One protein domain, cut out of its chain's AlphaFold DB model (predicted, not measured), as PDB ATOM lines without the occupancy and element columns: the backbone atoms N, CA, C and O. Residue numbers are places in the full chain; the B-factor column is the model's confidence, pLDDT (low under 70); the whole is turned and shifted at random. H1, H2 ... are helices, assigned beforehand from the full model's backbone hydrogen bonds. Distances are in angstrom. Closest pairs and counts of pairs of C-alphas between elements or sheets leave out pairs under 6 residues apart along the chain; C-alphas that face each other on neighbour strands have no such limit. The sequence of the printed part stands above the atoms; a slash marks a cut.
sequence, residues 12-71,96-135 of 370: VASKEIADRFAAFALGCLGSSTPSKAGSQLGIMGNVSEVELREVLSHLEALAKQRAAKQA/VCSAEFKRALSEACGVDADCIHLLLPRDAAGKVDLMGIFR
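What this domain is: This is residues 12 to 71 and 96 to 135 of the 370 residues of the protein "Hypothetical protein" of Symbiodinium sp. KB8 (UniProt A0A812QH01). The longest helix, H3, and H1 make a V, meeting near the last residues of H1; H4 and H5 lie on one side, H2 and H6 on the other. The printed part, 100 residues, is all helix, six named in order H1 to H6; it is compact, radius of gyration of the C-alphas 12.5 A, spanning 42 by 25 by 23 A.

How they stand to each other: H3, residues 49 to 70, touches H1, residues 12 to 29, with residues 59 to 66 alone; the closest C-alphas, Ala 63 and Cys 28, are 4.9 A apart. H1 touches H2, residues 34 to 40, at Leu 26 and Ala 37, closest C-alphas 5.6 A apart. H1 touches H4, residues 99 to 109, opposite ways at a steep tilt of 49 degrees. H4 touches H5, residues 113 to 119, with 0 of 3 O i to N i+4 but 3 of 4 O i to N i+3 pairs within hydrogen-bond range. H6, residues 130 to 133, only just touches H1, with 3 pairs of C-alphas within 8 A.

Where its parts are: H3 measures 31.5 A, H1 26.2 A from C-alpha 12 (25.225, 30.000, 33.316); H6 ends at C-alpha 133 (29.608, 17.489, 36.636).

The domain as a whole: Residues 72 to 95 are not printed; C-alphas 71 and 96 are 24.7 A apart. Residue 12 alone has pLDDT under 70.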
ATOM      1  N   VAL A  12      24.579  29.547  32.075       61.88
ATOM      2  CA  VAL A  12      25.225  30.000  33.316       61.88
ATOM      3  C   VAL A  12      24.536  29.407  34.552       61.88
ATOM      4  O   VAL A  12      25.214  28.907  35.445       61.88
ATOM      5  N   ALA A  13      23.200  29.390  34.573       77.81
ATOM      6  CA  ALA A  13      22.419  28.821  35.673       77.81
ATOM      7  C   ALA A  13      22.561  27.290  35.740       77.81
ATOM      8  O   ALA A  13      22.672  26.726  36.825       77.81
ATOM      9  N   SER A  14      22.631  26.619  34.585       85.31
ATOM     10  CA  SER A  14      22.829  25.165  34.515       85.31
ATOM     11  C   SER A  14      24.173  24.730  35.112       85.31
ATOM     12  O   SER A  14      24.238  23.771  35.883       85.31
ATOM     13  N   LYS A  15      25.249  25.483  34.833       88.81
ATOM     14  CA  LYS A  15      26.574  25.222  35.409       88.81
ATOM     15  C   LYS A  15      26.598  25.409  36.928       88.81
ATOM     16  O   LYS A  15      27.173  24.586  37.632       88.81
ATOM     17  N   GLU A  16      25.962  26.459  37.436       92.62
ATOM     18  CA  GLU A  16      25.903  26.705  38.879       92.62
ATOM     19  C   GLU A  16      25.148  25.588  39.619       92.62
ATOM     20  O   GLU A  16      25.602  25.111  40.660       92.62
ATOM     21  N   ILE A  17      24.032  25.116  39.054       93.06
ATOM     22  CA  ILE A  17      23.265  23.989  39.603       93.06
ATOM     23  C   ILE A  17      24.106  22.705  39.591       93.06
ATOM     24  O   ILE A  17      24.104  21.970  40.577       93.06
ATOM     25  N   ALA A  18      24.867  22.453  38.523       93.19
ATOM     26  CA  ALA A  18      25.802  21.331  38.452       93.19
ATOM     27  C   ALA A  18      26.875  21.373  39.548       93.19
ATOM     28  O   ALA A  18      27.097  20.369  40.227       93.19
ATOM     29  N   ASP A  19      27.514  22.528  39.751       93.56
ATOM     30  CA  ASP A  19      28.536  22.695  40.787       93.56
ATOM     31  C   ASP A  19      27.944  22.464  42.192       93.56
ATOM     32  O   ASP A  19      28.553  21.783  43.024       93.56
ATOM     33  N   ARG A  20      26.722  22.954  42.446       96.31
ATOM     34  CA  ARG A  20      25.996  22.714  43.706       96.31
ATOM     35  C   ARG A  20      25.609  21.247  43.888       96.31
ATOM     36  O   ARG A  20      25.778  20.710  44.981       96.31
ATOM     37  N   PHE A  21      25.154  20.579  42.831       96.62
ATOM     38  CA  PHE A  21      24.828  19.154  42.869       96.62
ATOM     39  C   PHE A  21      26.064  18.298  43.182       96.62
ATOM     40  O   PHE A  21      26.020  17.434  44.061       96.62
ATOM     41  N   ALA A  22      27.200  18.585  42.539       96.19
ATOM     42  CA  ALA A  22      28.467  17.924  42.839       96.19
ATOM     43  C   ALA A  22      28.909  18.167  44.294       96.19
ATOM     44  O   ALA A  22      29.344  17.232  44.970       96.19
ATOM     45  N   ALA A  23      28.768  19.397  44.799       96.19
ATOM     46  CA  ALA A  23      29.072  19.743  46.189       96.19
ATOM     47  C   ALA A  23      28.155  19.025  47.195       96.19
ATOM     48  O   ALA A  23      28.624  18.551  48.232       96.19
ATOM     49  N   PHE A  24      26.867  18.884  46.879       97.50
ATOM     50  CA  PHE A  24      25.924  18.120  47.688       97.50
ATOM     51  C   PHE A  24      26.333  16.644  47.778       97.50
ATOM     52  O   PHE A  24      26.498  16.109  48.876       97.50
ATOM     53  N   ALA A  25      26.596  16.003  46.634       96.75
ATOM     54  CA  ALA A  25      27.043  14.612  46.588       96.75
ATOM     55  C   ALA A  25      28.372  14.399  47.337       96.75
ATOM     56  O   ALA A  25      28.528  13.418  48.069       96.75
ATOM     57  N   LEU A  26      29.305  15.351  47.231       95.69
ATOM     58  CA  LEU A  26      30.532  15.373  48.028       95.69
ATOM     59  C   LEU A  26      30.252  15.372  49.531       95.69
ATOM     60  O   LEU A  26      30.847  14.580  50.263       95.69
ATOM     61  N   GLY A  27      29.343  16.235  49.986       94.88
ATOM     62  CA  GLY A  27      28.936  16.326  51.386       94.88
ATOM     63  C   GLY A  27      28.344  15.015  51.898       94.88
ATOM     64  O   GLY A  27      28.779  14.510  52.937       94.88
ATOM     65  N   CYS A  28      27.433  14.416  51.129       95.38
ATOM     66  CA  CYS A  28      26.812  13.127  51.435       95.38
ATOM     67  C   CYS A  28      27.844  12.000  51.580       95.38
ATOM     68  O   CYS A  28      27.824  11.260  52.566       95.38
ATOM     69  N   LEU A  29      28.785  11.888  50.642       94.38
ATOM     70  CA  LEU A  29      29.717  10.756  50.565       94.38
ATOM     71  C   LEU A  29      31.015  10.961  51.351       94.38
ATOM     72  O   LEU A  29      31.679   9.995  51.729       94.38
ATOM     73  N   GLY A  30      31.373  12.209  51.647       92.06
ATOM     74  CA  GLY A  30      32.587  12.541  52.394       92.06
ATOM     75  C   GLY A  30      33.835  12.428  51.557       92.06
ATOM     76  O   GLY A  30      34.920  12.183  52.086       92.06
ATOM     77  N   SER A  31      33.676  12.534  50.246       92.75
ATOM     78  CA  SER A  31      34.775  12.467  49.307       92.75
ATOM     79  C   SER A  31      35.509  13.810  49.297       92.75
ATOM     80  O   SER A  31      34.926  14.870  49.508       92.75
ATOM     81  N   SER A  32      36.815  13.779  49.036       88.12
ATOM     82  CA  SER A  32      37.645  14.992  49.024       88.12
ATOM     83  C   SER A  32      37.538  15.801  47.726       88.12
ATOM     84  O   SER A  32      38.013  16.928  47.671       88.12
ATOM     85  N   THR A  33      37.013  15.206  46.651       92.75
ATOM     86  CA  THR A  33      36.930  15.813  45.313       92.75
ATOM     87  C   THR A  33      35.712  15.283  44.552       92.75
ATOM     88  O   THR A  33      35.375  14.108  44.745       92.75
ATOM     89  N   PRO A  34      35.094  16.078  43.648       93.12
ATOM     90  CA  PRO A  34      33.946  15.633  42.851       93.12
ATOM     91  C   PRO A  34      34.203  14.296  42.136       93.12
ATOM     92  O   PRO A  34      33.394  13.381  42.225       93.12
ATOM     93  N   SER A  35      35.389  14.122  41.550       90.56
ATOM     94  CA  SER A  35      35.757  12.903  40.813       90.56
ATOM     95  C   SER A  35      35.727  11.639  41.681       90.56
ATOM     96  O   SER A  35      35.257  10.583  41.250       90.56
ATOM     97  N   LYS A  36      36.147  11.744  42.951       89.00
ATOM     98  CA  LYS A  36      36.039  10.631  43.904       89.00
ATOM     99  C   LYS A  36      34.590  10.350  44.295       89.00
ATOM    100  O   LYS A  36      34.247   9.182  44.436       89.00
ATOM    101  N   ALA A  37      33.764  11.386  44.465       91.50
ATOM    102  CA  ALA A  37      32.338  11.214  44.746       91.50
ATOM    103  C   ALA A  37      31.635  10.499  43.586       91.50
ATOM    104  O   ALA A  37      30.956   9.502  43.810       91.50
ATOM    105  N   GLY A  38      31.883  10.922  42.345       91.50
ATOM    106  CA  GLY A  38      31.312  10.257  41.177       91.50
ATOM    107  C   GLY A  38      31.807   8.814  41.003       91.50
ATOM    108  O   GLY A  38      31.016   7.920  40.715       91.50
ATOM    109  N   SER A  39      33.084   8.542  41.304       88.44
ATOM    110  CA  SER A  39      33.618   7.168  41.319       88.44
ATOM    111  C   SER A  39      32.959   6.289  42.391       88.44
ATOM    112  O   SER A  39      32.696   5.116  42.147       88.44
ATOM    113  N   GLN A  40      32.677   6.843  43.577       88.62
ATOM    114  CA  GLN A  40      31.960   6.142  44.652       88.62
ATOM    115  C   GLN A  40      30.495   5.873  44.301       88.62
ATOM    116  O   GLN A  40      29.968   4.840  44.699       88.62
ATOM    117  N   LEU A  41      29.873   6.763  43.525       89.38
ATOM    118  CA  LEU A  41      28.543   6.560  42.948       89.38
ATOM    119  C   LEU A  41      28.527   5.549  41.798       89.38
ATOM    120  O   LEU A  41      27.454   5.216  41.308       89.38
ATOM    121  N   GLY A  42      29.693   5.070  41.352       86.94
ATOM    122  CA  GLY A  42      29.788   4.169  40.210       86.94
ATOM    123  C   GLY A  42      29.384   4.833  38.895       86.94
ATOM    124  O   GLY A  42      28.913   4.142  37.996       86.94
ATOM    125  N   ILE A  43      29.550   6.154  38.767       88.44
ATOM    126  CA  ILE A  43      29.252   6.875  37.526       88.44
ATOM    127  C   ILE A  43      30.256   6.423  36.464       88.44
ATOM    128  O   ILE A  43      31.463   6.616  36.609       88.44
ATOM    129  N   MET A  44      29.747   5.780  35.412       80.81
ATOM    130  CA  MET A  44      30.548   5.274  34.290       80.81
ATOM    131  C   MET A  44      30.291   6.031  32.981       80.81
ATOM    132  O   MET A  44      30.945   5.745  31.986       80.81
ATOM    133  N   GLY A  45      29.344   6.972  32.970       86.00
ATOM    134  CA  GLY A  45      28.947   7.715  31.782       86.00
ATOM    135  C   GLY A  45      27.797   8.677  32.064       86.00
ATOM    136  O   GLY A  45      27.375   8.851  33.212       86.00
ATOM    137  N   ASN A  46      27.296   9.294  31.001       89.19
ATOM    138  CA  ASN A  46      26.146  10.189  31.057       89.19
ATOM    139  C   ASN A  46      24.850   9.389  31.120       89.19
ATOM    140  O   ASN A  46      24.743   8.311  30.532       89.19
ATOM    141  N   VAL A  47      23.862   9.925  31.829       87.81
ATOM    142  CA  VAL A  47      22.657   9.173  32.195       87.81
ATOM    143  C   VAL A  47      21.400   9.812  31.626       87.81
ATOM    144  O   VAL A  47      21.280  11.034  31.522       87.81
ATOM    145  N   SER A  48      20.437   8.978  31.261       89.75
ATOM    146  CA  SER A  48      19.066   9.408  31.003       89.75
ATOM    147  C   SER A  48      18.398   9.936  32.280       89.75
ATOM    148  O   SER A  48      18.893   9.774  33.394       89.75
ATOM    149  N   GLU A  49      17.230  10.560  32.138       87.12
ATOM    150  CA  GLU A  49      16.436  11.029  33.282       87.12
ATOM    151  C   GLU A  49      16.029   9.891  34.234       87.12
ATOM    152  O   GLU A  49      15.995  10.072  35.454       87.12
ATOM    153  N   VAL A  50      15.701   8.721  33.683       87.12
ATOM    154  CA  VAL A  50      15.301   7.551  34.475       87.12
ATOM    155  C   VAL A  50      16.491   7.055  35.293       87.12
ATOM    156  O   VAL A  50      16.383   6.914  36.507       87.12
ATOM    157  N   GLU A  51      17.647   6.898  34.652       88.19
ATOM    158  CA  GLU A  51      18.891   6.486  35.308       88.19
ATOM    159  C   GLU A  51      19.367   7.522  36.340       88.19
ATOM    160  O   GLU A  51      19.885   7.152  37.392       88.19
ATOM    161  N   LEU A  52      19.138   8.823  36.118       91.94
ATOM    162  CA  LEU A  52      19.464   9.847  37.114       91.94
ATOM    163  C   LEU A  52      18.690   9.639  38.426       91.94
ATOM    164  O   LEU A  52      19.253   9.841  39.501       91.94
ATOM    165  N   ARG A  53      17.427   9.201  38.374       90.50
ATOM    166  CA  ARG A  53      16.657   8.876  39.590       90.50
ATOM    167  C   ARG A  53      17.267   7.702  40.351       90.50
ATOM    168  O   ARG A  53      17.331   7.742  41.581       90.50
ATOM    169  N   GLU A  54      17.769   6.700  39.636       89.12
ATOM    170  CA  GLU A  54      18.492   5.577  40.238       89.12
ATOM    171  C   GLU A  54      19.797   6.041  40.895       89.12
ATOM    172  O   GLU A  54      20.084   5.653  42.029       89.12
ATOM    173  N   VAL A  55      20.539   6.948  40.247       91.81
ATOM    174  CA  VAL A  55      21.749   7.568  40.814       91.81
ATOM    175  C   VAL A  55      21.428   8.341  42.096       91.81
ATOM    176  O   VAL A  55      22.148   8.203  43.085       91.81
ATOM    177  N   LEU A  56      20.342   9.121  42.124       94.69
ATOM    178  CA  LEU A  56      19.920   9.857  43.323       94.69
ATOM    179  C   LEU A  56      19.516   8.911  44.463       94.69
ATOM    180  O   LEU A  56      19.927   9.118  45.605       94.69
ATOM    181  N   SER A  57      18.784   7.837  44.154       92.94
ATOM    182  CA  SER A  57      18.425   6.809  45.138       92.94
ATOM    183  C   SER A  57      19.667   6.101  45.693       92.94
ATOM    184  O   SER A  57      19.779   5.871  46.901       92.94
ATOM    185  N   HIS A  58      20.651   5.816  44.836       92.50
ATOM    186  CA  HIS A  58      21.921   5.234  45.253       92.50
ATOM    187  C   HIS A  58      22.737   6.190  46.136       92.50
ATOM    188  O   HIS A  58      23.250   5.776  47.180       92.50
ATOM    189  N   LEU A  59      22.806   7.476  45.774       95.69
ATOM    190  CA  LEU A  59      23.450   8.517  46.576       95.69
ATOM    191  C   LEU A  59      22.826   8.612  47.974       95.69
ATOM    192  O   LEU A  59      23.557   8.667  48.965       95.69
ATOM    193  N   GLU A  60      21.495   8.572  48.078       96.44
ATOM    194  CA  GLU A  60      20.793   8.558  49.363       96.44
ATOM    195  C   GLU A  60      21.160   7.326  50.205       96.44
ATOM    196  O   GLU A  60      21.450   7.449  51.400       96.44
ATOM    197  N   ALA A  61      21.178   6.136  49.598       92.75
ATOM    198  CA  ALA A  61      21.533   4.903  50.295       92.75
ATOM    199  C   ALA A  61      22.955   4.970  50.877       92.75
ATOM    200  O   ALA A  61      23.166   4.641  52.048       92.75
ATOM    201  N   LEU A  62      23.923   5.457  50.094       92.00
ATOM    202  CA  LEU A  62      25.302   5.645  50.550       92.00
ATOM    203  C   LEU A  62      25.409   6.717  51.646       92.00
ATOM    204  O   LEU A  62      26.146   6.532  52.619       92.00
ATOM    205  N   ALA A  63      24.650   7.811  51.536       93.88
ATOM    206  CA  ALA A  63      24.602   8.856  52.557       93.88
ATOM    207  C   ALA A  63      24.101   8.303  53.903       93.88
ATOM    208  O   ALA A  63      24.725   8.538  54.940       93.88
ATOM    209  N   LYS A  64      23.027   7.499  53.890       93.00
ATOM    210  CA  LYS A  64      22.493   6.824  55.086       93.00
ATOM    211  C   LYS A  64      23.502   5.856  55.699       93.00
ATOM    212  O   LYS A  64      23.726   5.898  56.908       93.00
ATOM    213  N   GLN A  65      24.156   5.029  54.879       88.62
ATOM    214  CA  GLN A  65      25.201   4.107  55.344       88.62
ATOM    215  C   GLN A  65      26.349   4.853  56.032       88.62
ATOM    216  O   GLN A  65      26.839   4.435  57.085       88.62
ATOM    217  N   ARG A  66      26.771   5.989  55.470       90.00
ATOM    218  CA  ARG A  66      27.818   6.809  56.073       90.00
ATOM    219  C   ARG A  66      27.366   7.469  57.373       90.00
ATOM    220  O   ARG A  66      28.136   7.449  58.332       90.00
ATOM    221  N   ALA A  67      26.156   8.020  57.421       89.12
ATOM    222  CA  ALA A  67      25.605   8.617  58.636       89.12
ATOM    223  C   ALA A  67      25.531   7.591  59.780       89.12
ATOM    224  O   ALA A  67      25.994   7.873  60.883       89.12
ATOM    225  N   ALA A  68      25.063   6.368  59.498       84.81
ATOM    226  CA  ALA A  68      25.056   5.268  60.463       84.81
ATOM    227  C   ALA A  68      26.472   4.948  60.975       84.81
ATOM    228  O   ALA A  68      26.700   4.860  62.183       84.81
ATOM    229  N   LYS A  69      27.453   4.872  60.065       86.00
ATOM    230  CA  LYS A  69      28.863   4.651  60.416       86.00
ATOM    231  C   LYS A  69      29.434   5.771  61.298       86.00
ATOM    232  O   LYS A  69      30.194   5.482  62.217       86.00
ATOM    233  N   GLN A  70      29.096   7.034  61.027       86.06
ATOM    234  CA  GLN A  70      29.557   8.191  61.809       86.06
ATOM    235  C   GLN A  70      28.903   8.272  63.189       86.06
ATOM    236  O   GLN A  70      29.568   8.638  64.153       86.06
ATOM    237  N   ALA A  71      27.636   7.876  63.297       87.31
ATOM    238  CA  ALA A  71      26.917   7.779  64.563       87.31
ATOM    239  C   ALA A  71      27.390   6.603  65.444       87.31
ATOM    240  O   ALA A  71      26.846   6.383  66.521       87.31
ATOM    241  N   VAL A  96      12.697   5.882  44.184       81.38
ATOM    242  CA  VAL A  96      12.129   7.089  44.793       81.38
ATOM    243  C   VAL A  96      12.955   7.487  46.011       81.38
ATOM    244  O   VAL A  96      13.096   6.719  46.959       81.38
ATOM    245  N   CYS A  97      13.501   8.703  45.980       89.62
ATOM    246  CA  CYS A  97      14.219   9.280  47.116       89.62
ATOM    247  C   CYS A  97      13.256   9.675  48.245       89.62
ATOM    248  O   CYS A  97      12.127  10.095  47.969       89.62
ATOM    249  N   SER A  98      13.708   9.609  49.502       94.19
ATOM    250  CA  SER A  98      12.917  10.081  50.650       94.19
ATOM    251  C   SER A  98      12.628  11.583  50.583       94.19
ATOM    252  O   SER A  98      13.364  12.355  49.960       94.19
ATOM    253  N   ALA A  99      11.564  12.018  51.262       93.94
ATOM    254  CA  ALA A  99      11.199  13.431  51.337       93.94
ATOM    255  C   ALA A  99      12.307  14.271  51.997       93.94
ATOM    256  O   ALA A  99      12.574  15.393  51.569       93.94
ATOM    257  N   GLU A 100      12.993  13.718  53.000       95.06
ATOM    258  CA  GLU A 100      14.106  14.377  53.678       95.06
ATOM    259  C   GLU A 100      15.289  14.586  52.736       95.06
ATOM    260  O   GLU A 100      15.849  15.684  52.694       95.06
ATOM    261  N   PHE A 101      15.643  13.559  51.959       95.19
ATOM    262  CA  PHE A 101      16.726  13.649  50.987       95.19
ATOM    263  C   PHE A 101      16.392  14.631  49.865       95.19
ATOM    264  O   PHE A 101      17.215  15.487  49.547       95.19
ATOM    265  N   LYS A 102      15.171  14.567  49.314       95.38
ATOM    266  CA  LYS A 102      14.704  15.517  48.295       95.38
ATOM    267  C   LYS A 102      14.761  16.955  48.799       95.38
ATOM    268  O   LYS A 102      15.306  17.808  48.113       95.38
ATOM    269  N   ARG A 103      14.280  17.221  50.017       95.00
ATOM    270  CA  ARG A 103      14.338  18.558  50.624       95.00
ATOM    271  C   ARG A 103      15.777  19.060  50.767       95.00
ATOM    272  O   ARG A 103      16.050  20.195  50.395       95.00
ATOM    273  N   ALA A 104      16.686  18.218  51.262       95.00
ATOM    274  CA  ALA A 104      18.097  18.579  51.405       95.00
ATOM    275  C   ALA A 104      18.768  18.841  50.045       95.00
ATOM    276  O   ALA A 104      19.527  19.798  49.904       95.00
ATOM    277  N   LEU A 105      18.454  18.023  49.036       95.31
ATOM    278  CA  LEU A 105      18.924  18.217  47.667       95.31
ATOM    279  C   LEU A 105      18.394  19.534  47.083       95.31
ATOM    280  O   LEU A 105      19.162  20.278  46.470       95.31
ATOM    281  N   SER A 106      17.113  19.841  47.305       95.31
ATOM    282  CA  SER A 106      16.499  21.082  46.840       95.31
ATOM    283  C   SER A 106      17.113  22.319  47.470       95.31
ATOM    284  O   SER A 106      17.414  23.283  46.771       95.31
ATOM    285  N   GLU A 107      17.337  22.277  48.780       94.44
ATOM    286  CA  GLU A 107      17.988  23.352  49.522       94.44
ATOM    287  C   GLU A 107      19.427  23.565  49.037       94.44
ATOM    288  O   GLU A 107      19.821  24.696  48.752       94.44
ATOM    289  N   ALA A 108      20.190  22.484  48.853       94.06
ATOM    290  CA  ALA A 108      21.575  22.562  48.399       94.06
ATOM    291  C   ALA A 108      21.707  23.080  46.959       94.06
ATOM    292  O   ALA A 108      22.609  23.863  46.657       94.06
ATOM    293  N   CYS A 109      20.815  22.658  46.060       93.69
ATOM    294  CA  CYS A 109      20.875  23.047  44.651       93.69
ATOM    295  C   CYS A 109      20.139  24.367  44.366       93.69
ATOM    296  O   CYS A 109      20.427  25.021  43.365       93.69
ATOM    297  N   GLY A 110      19.240  24.803  45.254       91.75
ATOM    298  CA  GLY A 110      18.382  25.974  45.058       91.75
ATOM    299  C   GLY A 110      17.270  25.756  44.028       91.75
ATOM    300  O   GLY A 110      16.792  26.720  43.437       91.75
ATOM    301  N   VAL A 111      16.895  24.499  43.772       91.75
ATOM    302  CA  VAL A 111      15.890  24.093  42.776       91.75
ATOM    303  C   VAL A 111      15.064  22.930  43.305       91.75
ATOM    304  O   VAL A 111      15.511  22.205  44.185       91.75
ATOM    305  N   ASP A 112      13.868  22.708  42.766       91.19
ATOM    306  CA  ASP A 112      13.097  21.512  43.116       91.19
ATOM    307  C   ASP A 112      13.873  20.239  42.714       91.19
ATOM    308  O   ASP A 112      14.375  20.127  41.592       91.19
ATOM    309  N   ALA A 113      13.987  19.286  43.644       90.00
ATOM    310  CA  ALA A 113      14.680  18.018  43.446       90.00
ATOM    311  C   ALA A 113      14.025  17.195  42.333       90.00
ATOM    312  O   ALA A 113      14.726  16.520  41.581       90.00
ATOM    313  N   ASP A 114      12.704  17.300  42.177       88.50
ATOM    314  CA  ASP A 114      11.984  16.615  41.105       88.50
ATOM    315  C   ASP A 114      12.258  17.254  39.732       88.50
ATOM    316  O   ASP A 114      12.145  16.581  38.709       88.50
ATOM    317  N   CYS A 115      12.725  18.506  39.686       89.44
ATOM    318  CA  CYS A 115      13.074  19.218  38.453       89.44
ATOM    319  C   CYS A 115      14.577  19.228  38.138       89.44
ATOM    320  O   CYS A 115      14.968  19.723  37.080       89.44
ATOM    321  N   ILE A 116      15.436  18.686  39.010       90.19
ATOM    322  CA  ILE A 116      16.898  18.804  38.865       90.19
ATOM    323  C   ILE A 116      17.404  18.247  37.523       90.19
ATOM    324  O   ILE A 116      18.271  18.835  36.882       90.19
ATOM    325  N   HIS A 117      16.787  17.170  37.035       88.50
ATOM    326  CA  HIS A 117      17.111  16.522  35.763       88.50
ATOM    327  C   HIS A 117      16.892  17.420  34.530       88.50
ATOM    328  O   HIS A 117      17.505  17.200  33.484       88.50
ATOM    329  N   LEU A 118      16.021  18.427  34.624       88.00
ATOM    330  CA  LEU A 118      15.766  19.387  33.544       88.00
ATOM    331  C   LEU A 118      16.821  20.493  33.494       88.00
ATOM    332  O   LEU A 118      16.996  21.121  32.454       88.00
ATOM    333  N   LEU A 119      17.501  20.735  34.614       91.56
ATOM    334  CA  LEU A 119      18.358  21.902  34.811       91.56
ATOM    335  C   LEU A 119      19.850  21.560  34.782       91.56
ATOM    336  O   LEU A 119      20.678  22.445  34.556       91.56
ATOM    337  N   LEU A 120      20.199  20.288  34.995       92.88
ATOM    338  CA  LEU A 120      21.576  19.824  34.879       92.88
ATOM    339  C   LEU A 120      22.079  19.895  33.423       92.88
ATOM    340  O   LEU A 120      21.294  19.681  32.494       92.88
ATOM    341  N   PRO A 121      23.383  20.164  33.220       91.94
ATOM    342  CA  PRO A 121      24.012  20.148  31.907       91.94
ATOM    343  C   PRO A 121      23.764  18.834  31.175       91.94
ATOM    344  O   PRO A 121      23.764  17.760  31.785       91.94
ATOM    345  N   ARG A 122      23.570  18.927  29.859       88.81
ATOM    346  CA  ARG A 122      23.346  17.775  28.986       88.81
ATOM    347  C   ARG A 122      24.450  17.643  27.950       88.81
ATOM    348  O   ARG A 122      25.011  18.646  27.512       88.81
ATOM    349  N   ASP A 123      24.739  16.409  27.566       86.19
ATOM    350  CA  ASP A 123      25.654  16.098  26.476       86.19
ATOM    351  C   ASP A 123      24.990  16.267  25.098       86.19
ATOM    352  O   ASP A 123      23.815  16.629  24.979       86.19
ATOM    353  N   ALA A 124      25.750  15.992  24.034       79.25
ATOM    354  CA  ALA A 124      25.259  16.068  22.657       79.25
ATOM    355  C   ALA A 124      24.109  15.084  22.360       79.25
ATOM    356  O   ALA A 124      23.330  15.321  21.439       79.25
ATOM    357  N   ALA A 125      23.976  14.009  23.144       77.75
ATOM    358  CA  ALA A 125      22.888  13.038  23.047       77.75
ATOM    359  C   ALA A 125      21.668  13.425  23.909       77.75
ATOM    360  O   ALA A 125      20.689  12.680  23.973       77.75
ATOM    361  N   GLY A 126      21.712  14.576  24.590       85.31
ATOM    362  CA  GLY A 126      20.654  15.045  25.477       85.31
ATOM    363  C   GLY A 126      20.598  14.317  26.823       85.31
ATOM    364  O   GLY A 126      19.628  14.510  27.561       85.31
ATOM    365  N   LYS A 127      21.599  13.502  27.173       89.94
ATOM    366  CA  LYS A 127      21.728  12.851  28.487       89.94
ATOM    367  C   LYS A 127      22.369  13.802  29.489       89.94
ATOM    368  O   LYS A 127      23.093  14.708  29.102       89.94
ATOM    369  N   VAL A 128      22.119  13.605  30.779       92.44
ATOM    370  CA  VAL A 128      22.720  14.417  31.844       92.44
ATOM    371  C   VAL A 128      24.218  14.118  31.933       92.44
ATOM    372  O   VAL A 128      24.606  12.966  32.145       92.44
ATOM    373  N   ASP A 129      25.042  15.157  31.791       93.62
ATOM    374  CA  ASP A 129      26.509  15.076  31.742       93.62
ATOM    375  C   ASP A 129      27.124  14.894  33.139       93.62
ATOM    376  O   ASP A 129      27.803  15.769  33.686       93.62
ATOM    377  N   LEU A 130      26.853  13.748  33.767       92.75
ATOM    378  CA  LEU A 130      27.401  13.425  35.085       92.75
ATOM    379  C   LEU A 130      28.932  13.342  35.069       92.75
ATOM    380  O   LEU A 130      29.570  13.683  36.067       92.75
ATOM    381  N   MET A 131      29.530  12.935  33.949       91.56
ATOM    382  CA  MET A 131      30.985  12.868  33.820       91.56
ATOM    383  C   MET A 131      31.617  14.259  33.921       91.56
ATOM    384  O   MET A 131      32.586  14.433  34.671       91.56
ATOM    385  N   GLY A 132      31.038  15.252  33.238       90.12
ATOM    386  CA  GLY A 132      31.431  16.654  33.344       90.12
ATOM    387  C   GLY A 132      31.176  17.232  34.733       90.12
ATOM    388  O   GLY A 132      32.082  17.819  35.330       90.12
ATOM    389  N   ILE A 133      29.988  16.995  35.301       94.25
ATOM    390  CA  ILE A 133      29.608  17.489  36.636       94.25
ATOM    391  C   ILE A 133      30.591  17.008  37.715       94.25
ATOM    392  O   ILE A 133      31.075  17.796  38.532       94.25
ATOM    393  N   PHE A 134      30.943  15.721  37.704       93.75
ATOM    394  CA  PHE A 134      31.869  15.147  38.678       93.75
ATOM    395  C   PHE A 134      33.343  15.287  38.281       93.75
ATOM    396  O   PHE A 134      34.208  14.798  39.005       93.75
ATOM    397  N   ARG A 135      33.669  15.989  37.185       92.12
ATOM    398  CA  ARG A 135      35.054  16.169  36.700       92.12
ATOM    399  C   ARG A 135      35.777  14.827  36.540       92.12
ATOM    400  O   ARG A 135      36.944  14.681  36.906       92.12
TER     401      ARG A 135